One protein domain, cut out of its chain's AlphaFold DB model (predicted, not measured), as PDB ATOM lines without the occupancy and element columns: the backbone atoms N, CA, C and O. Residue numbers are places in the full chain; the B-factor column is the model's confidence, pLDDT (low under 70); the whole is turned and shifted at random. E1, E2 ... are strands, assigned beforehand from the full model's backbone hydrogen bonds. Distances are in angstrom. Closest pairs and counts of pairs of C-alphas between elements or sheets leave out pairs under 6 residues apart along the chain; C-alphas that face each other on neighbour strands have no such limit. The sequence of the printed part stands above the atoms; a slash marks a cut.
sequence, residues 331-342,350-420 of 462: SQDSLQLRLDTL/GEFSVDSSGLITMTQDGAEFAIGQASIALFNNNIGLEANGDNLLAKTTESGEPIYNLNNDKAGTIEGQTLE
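Overview. This is residues 331 to 342 and 350 to 420 of the 462 residues of the protein "Flg_bbr_C domain-containing protein" of Arcobacter sp (UniProt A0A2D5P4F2). With little regular structure, the model is drawn out: a three-strand sheet at one end, a small hairpin of E4 and E5 at the other, and between them the extended link 374 to 385, paired with residues 403 to 404 as the chain folds back. The sheet, E1, E2, E3, is a meander, each strand the antiparallel neighbour of the one before. The 83 printed residues, all strand by class, have 24 in five named strands, E1 to E5. The whole is loose, radius of gyration of the C-alphas 16.2 A, spanning 48 by 24 by 23 A.

Arrangement. Inner strand E2, residues 359 to 364, forms antiparallel hairpins with E1, residues 351 to 354, at 163 degrees, and E3, residues 367 to 373, at 150 degrees. N 353 and O 361, 3.0 A, and N 362 and O 369, 2.9 A, are within hydrogen-bond range. E3 is apart from E4, residues 386 to 389, whose hairpin with E5, residues 392 to 394, has N 388 and O 392 at 2.9 A.

Along the chain. E3 measures 17.9 A and E2 16.1 A from first to last C-alpha. C-alpha 351 is at (39.547, 33.146, 14.538), C-alpha 394 at (41.526, 41.322, -17.020).

Size, cuts and confidence. The printed part has a cut between residues 342 and 350, whose C-alphas are 16.6 A apart across it. E3 to E4 is a long link. Residues 331 to 342 have pLDDT under 70.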
ATOM      1  N   SER A 331      29.662  21.810   3.289       58.72
ATOM      2  CA  SER A 331      30.922  21.561   4.001       58.72
ATOM      3  C   SER A 331      30.794  21.451   5.527       58.72
ATOM      4  O   SER A 331      31.763  21.044   6.164       58.72
ATOM      5  N   GLN A 332      29.658  21.801   6.139       54.88
ATOM      6  CA  GLN A 332      29.511  21.774   7.602       54.88
ATOM      7  C   GLN A 332      28.083  21.401   8.015       54.88
ATOM      8  O   GLN A 332      27.120  21.997   7.539       54.88
ATOM      9  N   ASP A 333      27.957  20.449   8.944       55.19
ATOM     10  CA  ASP A 333      26.672  19.933   9.454       55.19
ATOM     11  C   ASP A 333      25.921  20.939  10.353       55.19
ATOM     12  O   ASP A 333      24.720  20.796  10.585       55.19
ATOM     13  N   SER A 334      26.600  21.965  10.876       55.22
ATOM     14  CA  SER A 334      25.991  22.967  11.758       55.22
ATOM     15  C   SER A 334      26.637  24.336  11.583       55.22
ATOM     16  O   SER A 334      27.522  24.719  12.348       55.22
ATOM     17  N   LEU A 335      26.190  25.090  10.583       53.75
ATOM     18  CA  LEU A 335      26.639  26.462  10.380       53.75
ATOM     19  C   LEU A 335      25.570  27.451  10.861       53.75
ATOM     20  O   LEU A 335      24.435  27.429  10.384       53.75
ATOM     21  N   GLN A 336      25.913  28.337  11.800       59.56
ATOM     22  CA  GLN A 336      25.036  29.453  12.156       59.56
ATOM     23  C   GLN A 336      25.254  30.570  11.127       59.56
ATOM     24  O   GLN A 336      26.331  31.162  11.048       59.56
ATOM     25  N   LEU A 337      24.243  30.843  10.297       53.75
ATOM     26  CA  LEU A 337      24.250  32.013   9.417       53.75
ATOM     27  C   LEU A 337      24.391  33.258  10.300       53.75
ATOM     28  O   LEU A 337      23.635  33.410  11.262       53.75
ATOM     29  N   ARG A 338      25.372  34.121  10.004       50.97
ATOM     30  CA  ARG A 338      25.605  35.364  10.752       50.97
ATOM     31  C   ARG A 338      24.301  36.109  10.974       50.97
ATOM     32  O   ARG A 338      23.702  36.644  10.044       50.97
ATOM     33  N   LEU A 339      23.918  36.209  12.238       50.91
ATOM     34  CA  LEU A 339      22.867  37.100  12.678       50.91
ATOM     35  C   LEU A 339      23.519  38.427  13.076       50.91
ATOM     36  O   LEU A 339      23.580  38.790  14.248       50.91
ATOM     37  N   ASP A 340      24.003  39.169  12.075       49.38
ATOM     38  CA  ASP A 340      24.482  40.559  12.224       49.38
ATOM     39  C   ASP A 340      23.389  41.498  12.805       49.38
ATOM     40  O   ASP A 340      23.635  42.671  13.067       49.38
ATOM     41  N   THR A 341      22.178  40.991  13.055       50.28
ATOM     42  CA  THR A 341      21.039  41.687  13.662       50.28
ATOM     43  C   THR A 341      20.827  41.417  15.160       50.28
ATOM     44  O   THR A 341      19.871  41.950  15.720       50.28
ATOM     45  N   LEU A 342      21.679  40.636  15.841       54.59
ATOM     46  CA  LEU A 342      21.428  40.234  17.239       54.59
ATOM     47  C   LEU A 342      22.194  41.047  18.295       54.59
ATOM     48  O   LEU A 342      21.838  40.990  19.468       54.59
ATOM     49  N   GLY A 350      37.457  37.240  16.217       72.31
ATOM     50  CA  GLY A 350      37.351  35.786  16.202       72.31
ATOM     51  C   GLY A 350      38.485  35.188  15.375       72.31
ATOM     52  O   GLY A 350      39.251  35.914  14.734       72.31
ATOM     53  N   GLU A 351      38.614  33.866  15.406       82.12
ATOM     54  CA  GLU A 351      39.547  33.146  14.538       82.12
ATOM     55  C   GLU A 351      38.886  32.913  13.178       82.12
ATOM     56  O   GLU A 351      37.751  32.442  13.115       82.12
ATOM     57  N   PHE A 352      39.579  33.266  12.094       84.94
ATOM     58  CA  PHE A 352      39.078  33.075  10.736       84.94
ATOM     59  C   PHE A 352      39.653  31.801  10.125       84.94
ATOM     60  O   PHE A 352      40.866  31.576  10.162       84.94
ATOM     61  N   SER A 353      38.788  31.017   9.497       86.12
ATOM     62  CA  SER A 353      39.153  29.858   8.689       86.12
ATOM     63  C   SER A 353      38.503  29.942   7.317       86.12
ATOM     64  O   SER A 353      37.465  30.575   7.139       86.12
ATOM     65  N   VAL A 354      39.153  29.331   6.330       88.19
ATOM     66  CA  VAL A 354      38.615  29.165   4.980       88.19
ATOM     67  C   VAL A 354      38.662  27.681   4.670       88.19
ATOM     68  O   VAL A 354      39.714  27.064   4.848       88.19
ATOM     69  N   ASP A 355      37.533  27.113   4.263       86.06
ATOM     70  CA  ASP A 355      37.455  25.709   3.871       86.06
ATOM     71  C   ASP A 355      37.802  25.491   2.387       86.06
ATOM     72  O   ASP A 355      38.046  26.434   1.629       86.06
ATOM     73  N   SER A 356      37.808  24.225   1.960       85.31
ATOM     74  CA  SER A 356      38.139  23.835   0.584       85.31
ATOM     75  C   SER A 356      37.152  24.338  -0.468       85.31
ATOM     76  O   SER A 356      37.523  24.459  -1.637       85.31
ATOM     77  N   SER A 357      35.925  24.670  -0.062       84.12
ATOM     78  CA  SER A 357      34.901  25.278  -0.915       84.12
ATOM     79  C   SER A 357      35.030  26.802  -1.000       84.12
ATOM     80  O   SER A 357      34.279  27.452  -1.728       84.12
ATOM     81  N   GLY A 358      35.982  27.393  -0.271       84.81
ATOM     82  CA  GLY A 358      36.167  28.835  -0.177       84.81
ATOM     83  C   GLY A 358      35.229  29.522   0.807       84.81
ATOM     84  O   GLY A 358      35.192  30.755   0.830       84.81
ATOM     85  N   LEU A 359      34.461  28.773   1.605       86.75
ATOM     86  CA  LEU A 359      33.617  29.342   2.648       86.75
ATOM     87  C   LEU A 359      34.510  29.894   3.753       86.75
ATOM     88  O   LEU A 359      35.361  29.198   4.307       86.75
ATOM     89  N   ILE A 360      34.304  31.165   4.063       86.00
ATOM     90  CA  ILE A 360      35.003  31.874   5.118       86.00
ATOM     91  C   ILE A 360      34.135  31.788   6.367       86.00
ATOM     92  O   ILE A 360      32.991  32.263   6.387       86.00
ATOM     93  N   THR A 361      34.695  31.208   7.418       85.81
ATOM     94  CA  THR A 361      34.052  31.074   8.716       85.81
ATOM     95  C   THR A 361      34.810  31.855   9.780       85.81
ATOM     96  O   THR A 361      36.022  32.066   9.697       85.81
ATOM     97  N   MET A 362      34.070  32.347  10.769       84.44
ATOM     98  CA  MET A 362      34.613  33.010  11.947       84.44
ATOM     99  C   MET A 362      34.172  32.237  13.179       84.44
ATOM    100  O   MET A 362      32.976  32.071  13.412       84.44
ATOM    101  N   THR A 363      35.139  31.801  13.977       83.81
ATOM    102  CA  THR A 363      34.879  31.179  15.272       83.81
ATOM    103  C   THR A 363      34.925  32.241  16.362       83.81
ATOM    104  O   THR A 363      35.947  32.907  16.551       83.81
ATOM    105  N   GLN A 364      33.820  32.389  17.092       79.38
ATOM    106  CA  GLN A 364      33.702  33.268  18.251       79.38
ATOM    107  C   GLN A 364      33.017  32.512  19.394       79.38
ATOM    108  O   GLN A 364      31.956  31.923  19.210       79.38
ATOM    109  N   ASP A 365      33.646  32.506  20.573       77.31
ATOM    110  CA  ASP A 365      33.113  31.890  21.800       77.31
ATOM    111  C   ASP A 365      32.670  30.418  21.643       77.31
ATOM    112  O   ASP A 365      31.731  29.952  22.288       77.31
ATOM    113  N   GLY A 366      33.368  29.662  20.785       74.44
ATOM    114  CA  GLY A 366      33.092  28.247  20.515       74.44
ATOM    115  C   GLY A 366      31.960  27.982  19.515       74.44
ATOM    116  O   GLY A 366      31.635  26.819  19.286       74.44
ATOM    117  N   ALA A 367      31.383  29.026  18.912       74.38
ATOM    118  CA  ALA A 367      30.434  28.930  17.806       74.38
ATOM    119  C   ALA A 367      31.079  29.396  16.490       74.38
ATOM    120  O   ALA A 367      31.828  30.375  16.468       74.38
ATOM    121  N   GLU A 368      30.781  28.692  15.398       75.62
ATOM    122  CA  GLU A 368      31.292  28.987  14.059       75.62
ATOM    123  C   GLU A 368      30.201  29.632  13.197       75.62
ATOM    124  O   GLU A 368      29.076  29.132  13.089       75.62
ATOM    125  N   PHE A 369      30.549  30.758  12.579       73.94
ATOM    126  CA  PHE A 369      29.638  31.561  11.776       73.94
ATOM    127  C   PHE A 369      30.144  31.683  10.338       73.94
ATOM    128  O   PHE A 369      31.295  32.066  10.127       73.94
ATOM    129  N   ALA A 370      29.280  31.443   9.343       79.38
ATOM    130  CA  ALA A 370      29.570  31.809   7.950       79.38
ATOM    131  C   ALA A 370      29.625  33.323   7.822       79.38
ATOM    132  O   ALA A 370      28.633  34.000   8.103       79.38
ATOM    133  N   ILE A 371      30.742  33.849   7.328       80.44
ATOM    134  CA  ILE A 371      30.889  35.290   7.127       80.44
ATOM    135  C   ILE A 371      30.887  35.707   5.662       80.44
ATOM    136  O   ILE A 371      30.601  36.868   5.374       80.44
ATOM    137  N   GLY A 372      31.186  34.777   4.759       80.00
ATOM    138  CA  GLY A 372      31.211  34.990   3.318       80.00
ATOM    139  C   GLY A 372      31.851  33.806   2.605       80.00
ATOM    140  O   GLY A 372      32.257  32.844   3.247       80.00
ATOM    141  N   GLN A 373      31.964  33.883   1.284       84.25
ATOM    142  CA  GLN A 373      32.600  32.852   0.471       84.25
ATOM    143  C   GLN A 373      33.456  33.508  -0.611       84.25
ATOM    144  O   GLN A 373      33.013  34.440  -1.283       84.25
ATOM    145  N   ALA A 374      34.690  33.036  -0.767       87.00
ATOM    146  CA  ALA A 374      35.548  33.409  -1.881       87.00
ATOM    147  C   ALA A 374      35.104  32.640  -3.131       87.00
ATOM    148  O   ALA A 374      35.030  31.414  -3.105       87.00
ATOM    149  N   SER A 375      34.809  33.352  -4.219       88.12
ATOM    150  CA  SER A 375      34.394  32.745  -5.487       88.12
ATOM    151  C   SER A 375      35.546  32.716  -6.493       88.12
ATOM    152  O   SER A 375      36.293  33.689  -6.620       88.12
ATOM    153  N   ILE A 376      35.677  31.604  -7.214       90.69
ATOM    154  CA  ILE A 376      36.642  31.389  -8.289       90.69
ATOM    155  C   ILE A 376      35.941  31.641  -9.625       90.69
ATOM    156  O   ILE A 376      34.916  31.033  -9.928       90.69
ATOM    157  N   ALA A 377      36.519  32.525 -10.439       91.25
ATOM    158  CA  ALA A 377      36.074  32.760 -11.807       91.25
ATOM    159  C   ALA A 377      36.793  31.811 -12.775       91.25
ATOM    160  O   ALA A 377      38.024  31.815 -12.852       91.25
ATOM    161  N   LEU A 378      36.030  31.047 -13.552       91.50
ATOM    162  CA  LEU A 378      36.533  30.297 -14.698       91.50
ATOM    163  C   LEU A 378      36.345  31.101 -15.983       91.50
ATOM    164  O   LEU A 378      35.387  31.854 -16.127       91.50
ATOM    165  N   PHE A 379      37.237  30.896 -16.942       92.25
ATOM    166  CA  PHE A 379      37.121  31.459 -18.282       92.25
ATOM    167  C   PHE A 379      37.219  30.326 -19.293       92.25
ATOM    168  O   PHE A 379      37.988  29.388 -19.097       92.25
ATOM    169  N   ASN A 380      36.476  30.427 -20.397       91.75
ATOM    170  CA  ASN A 380      36.541  29.427 -21.465       91.75
ATOM    171  C   ASN A 380      37.934  29.371 -22.110       91.75
ATOM    172  O   ASN A 380      38.364  28.319 -22.580       91.75
ATOM    173  N   ASN A 381      38.642  30.505 -22.134       92.25
ATOM    174  CA  ASN A 381      39.992  30.608 -22.672       92.25
ATOM    175  C   ASN A 381      40.898  31.465 -21.770       92.25
ATOM    176  O   ASN A 381      40.948  32.688 -21.897       92.25
ATOM    177  N   ASN A 382      41.671  30.816 -20.895       90.25
ATOM    178  CA  ASN A 382      42.603  31.489 -19.981       90.25
ATOM    179  C   ASN A 382      43.743  32.232 -20.702       90.25
ATOM    180  O   ASN A 382      44.243  33.220 -20.175       90.25
ATOM    181  N   ILE A 383      44.154  31.787 -21.897       93.88
ATOM    182  CA  ILE A 383      45.227  32.440 -22.673       93.88
ATOM    183  C   ILE A 383      44.745  33.784 -23.243       93.88
ATOM    184  O   ILE A 383      45.553  34.675 -23.489       93.88
ATOM    185  N   GLY A 384      43.431  33.947 -23.426       92.44
ATOM    186  CA  GLY A 384      42.825  35.192 -23.895       92.44
ATOM    187  C   GLY A 384      42.779  36.308 -22.849       92.44
ATOM    188  O   GLY A 384      42.368  37.415 -23.182       92.44
ATOM    189  N   LEU A 385      43.160  36.051 -21.596       94.62
ATOM    190  CA  LEU A 385      43.158  37.066 -20.541       94.62
ATOM    191  C   LEU A 385      44.288  38.084 -20.742       94.62
ATOM    192  O   LEU A 385      45.412  37.734 -21.098       94.62
ATOM    193  N   GLU A 386      44.002  39.355 -20.469       95.50
ATOM    194  CA  GLU A 386      44.980  40.437 -20.581       95.50
ATOM    195  C   GLU A 386      45.675  40.683 -19.238       95.50
ATOM    196  O   GLU A 386      45.023  40.851 -18.210       95.50
ATOM    197  N   ALA A 387      47.007  40.731 -19.227       95.50
ATOM    198  CA  ALA A 387      47.765  41.026 -18.014       95.50
ATOM    199  C   ALA A 387      47.744  42.528 -17.696       95.50
ATOM    200  O   ALA A 387      48.280  43.334 -18.453       95.50
ATOM    201  N   ASN A 388      47.191  42.893 -16.535       94.12
ATOM    202  CA  ASN A 388      47.081  44.283 -16.071       94.12
ATOM    203  C   ASN A 388      48.198  44.679 -15.076       94.12
ATOM    204  O   ASN A 388      48.141  45.733 -14.446       94.12
ATOM    205  N   GLY A 389      49.225  43.834 -14.928       93.62
ATOM    206  CA  GLY A 389      50.303  44.005 -13.945       93.62
ATOM    207  C   GLY A 389      49.970  43.407 -12.575       93.62
ATOM    208  O   GLY A 389      48.852  42.962 -12.348       93.62
ATOM    209  N   ASP A 390      50.957  43.332 -11.677       93.25
ATOM    210  CA  ASP A 390      50.810  42.825 -10.296       93.25
ATOM    211  C   ASP A 390      50.126  41.445 -10.165       93.25
ATOM    212  O   ASP A 390      49.436  41.169  -9.188       93.25
ATOM    213  N   ASN A 391      50.327  40.560 -11.150       89.44
ATOM    214  CA  ASN A 391      49.642  39.261 -11.288       89.44
ATOM    215  C   ASN A 391      48.113  39.352 -11.466       89.44
ATOM    216  O   ASN A 391      47.415  38.348 -11.337       89.44
ATOM    217  N   LEU A 392      47.584  40.532 -11.793       93.69
ATOM    218  CA  LEU A 392      46.183  40.736 -12.134       93.69
ATOM    219  C   LEU A 392      45.948  40.462 -13.620       93.69
ATOM    220  O   LEU A 392      46.707  40.895 -14.493       93.69
ATOM    221  N   LEU A 393      44.847  39.772 -13.893       94.69
ATOM    222  CA  LEU A 393      44.361  39.462 -15.230       94.69
ATOM    223  C   LEU A 393      42.994  40.125 -15.431       94.69
ATOM    224  O   LEU A 393      42.155  40.118 -14.530       94.69
ATOM    225  N   ALA A 394      42.776  40.704 -16.606       93.94
ATOM    226  CA  ALA A 394      41.526  41.322 -17.020       93.94
ATOM    227  C   ALA A 394      40.859  40.488 -18.119       93.94
ATOM    228  O   ALA A 394      41.529  39.906 -18.978       93.94
ATOM    229  N   LYS A 395      39.521  40.445 -18.096       94.62
ATOM    230  CA  LYS A 395      38.746  39.777 -19.144       94.62
ATOM    231  C   LYS A 395      38.870  40.524 -20.471       94.62
ATOM    232  O   LYS A 395      38.876  41.756 -20.500       94.62
ATOM    233  N   THR A 396      38.888  39.775 -21.562       92.44
ATOM    234  CA  THR A 396      38.836  40.293 -22.929       92.44
ATOM    235  C   THR A 396      37.689  39.632 -23.689       92.44
ATOM    236  O   THR A 396      37.071  38.678 -23.214       92.44
ATOM    237  N   THR A 397      37.415  40.104 -24.903       92.25
ATOM    238  CA  THR A 397      36.462  39.436 -25.800       92.25
ATOM    239  C   THR A 397      36.884  37.993 -26.114       92.25
ATOM    240  O   THR A 397      36.026  37.125 -26.231       92.25
ATOM    241  N   GLU A 398      38.191  37.716 -26.190       92.38
ATOM    242  CA  GLU A 398      38.736  36.391 -26.533       92.38
ATOM    243  C   GLU A 398      38.708  35.403 -25.356       92.38
ATOM    244  O   GLU A 398      38.646  34.192 -25.572       92.38
ATOM    245  N   SER A 399      38.766  35.893 -24.109       91.75
ATOM    246  CA  SER A 399      38.627  35.041 -22.916       91.75
ATOM    247  C   SER A 399      37.179  34.628 -22.646       91.75
ATOM    248  O   SER A 399      36.941  33.618 -21.979       91.75
ATOM    249  N   GLY A 400      36.224  35.415 -23.152       92.38
ATOM    250  CA  GLY A 400      34.808  35.317 -22.819       92.38
ATOM    251  C   GLY A 400      34.475  35.912 -21.448       92.38
ATOM    252  O   GLY A 400      35.314  36.534 -20.787       92.38
ATOM    253  N   GLU A 401      33.223  35.724 -21.036       92.06
ATOM    254  CA  GLU A 401      32.724  36.152 -19.728       92.06
ATOM    255  C   GLU A 401      33.169  35.194 -18.607       92.06
ATOM    256  O   GLU A 401      33.314  33.993 -18.855       92.06
ATOM    257  N   PRO A 402      33.390  35.703 -17.378       90.75
ATOM    258  CA  PRO A 402      33.705  34.865 -16.229       90.75
ATOM    259  C   PRO A 402      32.508  33.991 -15.841       90.75
ATOM    260  O   PRO A 402      31.379  34.469 -15.739       90.75
ATOM    261  N   ILE A 403      32.775  32.716 -15.577       89.44
ATOM    262  CA  ILE A 403      31.805  31.722 -15.118       89.44
ATOM    263  C   ILE A 403      32.063  31.467 -13.632       89.44
ATOM    264  O   ILE A 403      33.178  31.109 -13.248       89.44
ATOM    265  N   TYR A 404      31.036  31.641 -12.804       86.88
ATOM    266  CA  TYR A 404      31.091  31.396 -11.364       86.88
ATOM    267  C   TYR A 404      30.235  30.182 -11.025       86.88
ATOM    268  O   TYR A 404      29.040  30.172 -11.317       86.88
ATOM    269  N   ASN A 405      30.832  29.182 -10.380       81.62
ATOM    270  CA  ASN A 405      30.103  28.007  -9.916       81.62
ATOM    271  C   ASN A 405      29.758  28.135  -8.433       81.62
ATOM    272  O   ASN A 405      30.525  28.686  -7.638       81.62
ATOM    273  N   LEU A 406      28.606  27.584  -8.053       76.31
ATOM    274  CA  LEU A 406      28.189  27.533  -6.659       76.31
ATOM    275  C   LEU A 406      29.179  26.689  -5.844       76.31
ATOM    276  O   LEU A 406      29.566  25.603  -6.269       76.31
ATOM    277  N   ASN A 407      29.604  27.195  -4.685       74.69
ATOM    278  CA  ASN A 407      30.618  26.565  -3.829       74.69
ATOM    279  C   ASN A 407      31.939  26.216  -4.531       74.69
ATOM    280  O   ASN A 407      32.629  25.286  -4.118       74.69
ATOM    281  N   ASN A 408      32.283  26.949  -5.598       82.38
ATOM    282  CA  ASN A 408      33.438  26.663  -6.452       82.38
ATOM    283  C   ASN A 408      33.435  25.236  -7.026       82.38
ATOM    284  O   ASN A 408      34.486  24.720  -7.423       82.38
ATOM    285  N   ASP A 409      32.256  24.605  -7.112       77.81
ATOM    286  CA  ASP A 409      32.122  23.264  -7.664       77.81
ATOM    287  C   ASP A 409      32.693  23.240  -9.084       77.81
ATOM    288  O   ASP A 409      32.439  24.134  -9.888       77.81
ATOM    289  N   LYS A 410      33.536  22.252  -9.389       79.88
ATOM    290  CA  LYS A 410      34.263  22.122 -10.671       79.88
ATOM    291  C   LYS A 410      35.182  23.298 -11.060       79.88
ATOM    292  O   LYS A 410      35.772  23.237 -12.136       79.88
ATOM    293  N   ALA A 411      35.336  24.335 -10.232       82.62
ATOM    294  CA  ALA A 411      36.248  25.456 -10.484       82.62
ATOM    295  C   ALA A 411      37.632  25.245  -9.862       82.62
ATOM    296  O   ALA A 411      38.640  25.631 -10.449       82.62
ATOM    297  N   GLY A 412      37.680  24.585  -8.706       83.81
ATOM    298  CA  GLY A 412      38.909  24.262  -7.990       83.81
ATOM    299  C   GLY A 412      38.677  24.245  -6.483       83.81
ATOM    300  O   GLY A 412      37.638  24.693  -6.004       83.81
ATOM    301  N   THR A 413      39.645  23.723  -5.735       87.00
ATOM    302  CA  THR A 413      39.629  23.732  -4.268       87.00
ATOM    303  C   THR A 413      40.516  24.851  -3.740       87.00
ATOM    304  O   THR A 413      41.591  25.101  -4.284       87.00
ATOM    305  N   ILE A 414      40.085  25.514  -2.668       88.88
ATOM    306  CA  ILE A 414      40.872  26.556  -2.001       88.88
ATOM    307  C   ILE A 414      41.621  25.948  -0.818       88.88
ATOM    308  O   ILE A 414      41.018  25.400   0.094       88.88
ATOM    309  N   GLU A 415      42.944  26.078  -0.797       88.25
ATOM    310  CA  GLU A 415      43.754  25.646   0.344       88.25
ATOM    311  C   GLU A 415      44.070  26.845   1.242       88.25
ATOM    312  O   GLU A 415      44.826  27.751   0.877       88.25
ATOM    313  N   GLY A 416      43.481  26.855   2.438       87.31
ATOM    314  CA  GLY A 416      43.748  27.876   3.443       87.31
ATOM    315  C   GLY A 416      45.217  27.883   3.885       87.31
ATOM    316  O   GLY A 416      45.892  26.855   3.910       87.31
ATOM    317  N   GLN A 417      45.719  29.064   4.261       86.94
ATOM    318  CA  GLN A 417      47.068  29.258   4.827       86.94
ATOM    319  C   GLN A 417      48.231  28.768   3.936       86.94
ATOM    320  O   GLN A 417      49.349  28.585   4.418       86.94
ATOM    321  N   THR A 418      47.989  28.598   2.634       88.69
ATOM    322  CA  THR A 418      48.962  28.096   1.656       88.69
ATOM    323  C   THR A 418      49.170  29.120   0.536       88.69
ATOM    324  O   THR A 418      48.281  29.914   0.239       88.69
ATOM    325  N   LEU A 419      50.362  29.136  -0.072       91.12
ATOM    326  CA  LEU A 419      50.708  30.020  -1.191       91.12
ATOM    327  C   LEU A 419      51.165  29.188  -2.397       91.12
ATOM    328  O   LEU A 419      52.090  28.384  -2.267       91.12
ATOM    329  N   GLU A 420      50.557  29.408  -3.565       91.50
ATOM    330  CA  GLU A 420      51.026  28.815  -4.821       91.50
ATOM    331  C   GLU A 420      52.371  29.411  -5.255       91.50
ATOM    332  O   GLU A 420      52.579  30.627  -5.253       91.50
TER     333      GLU A 420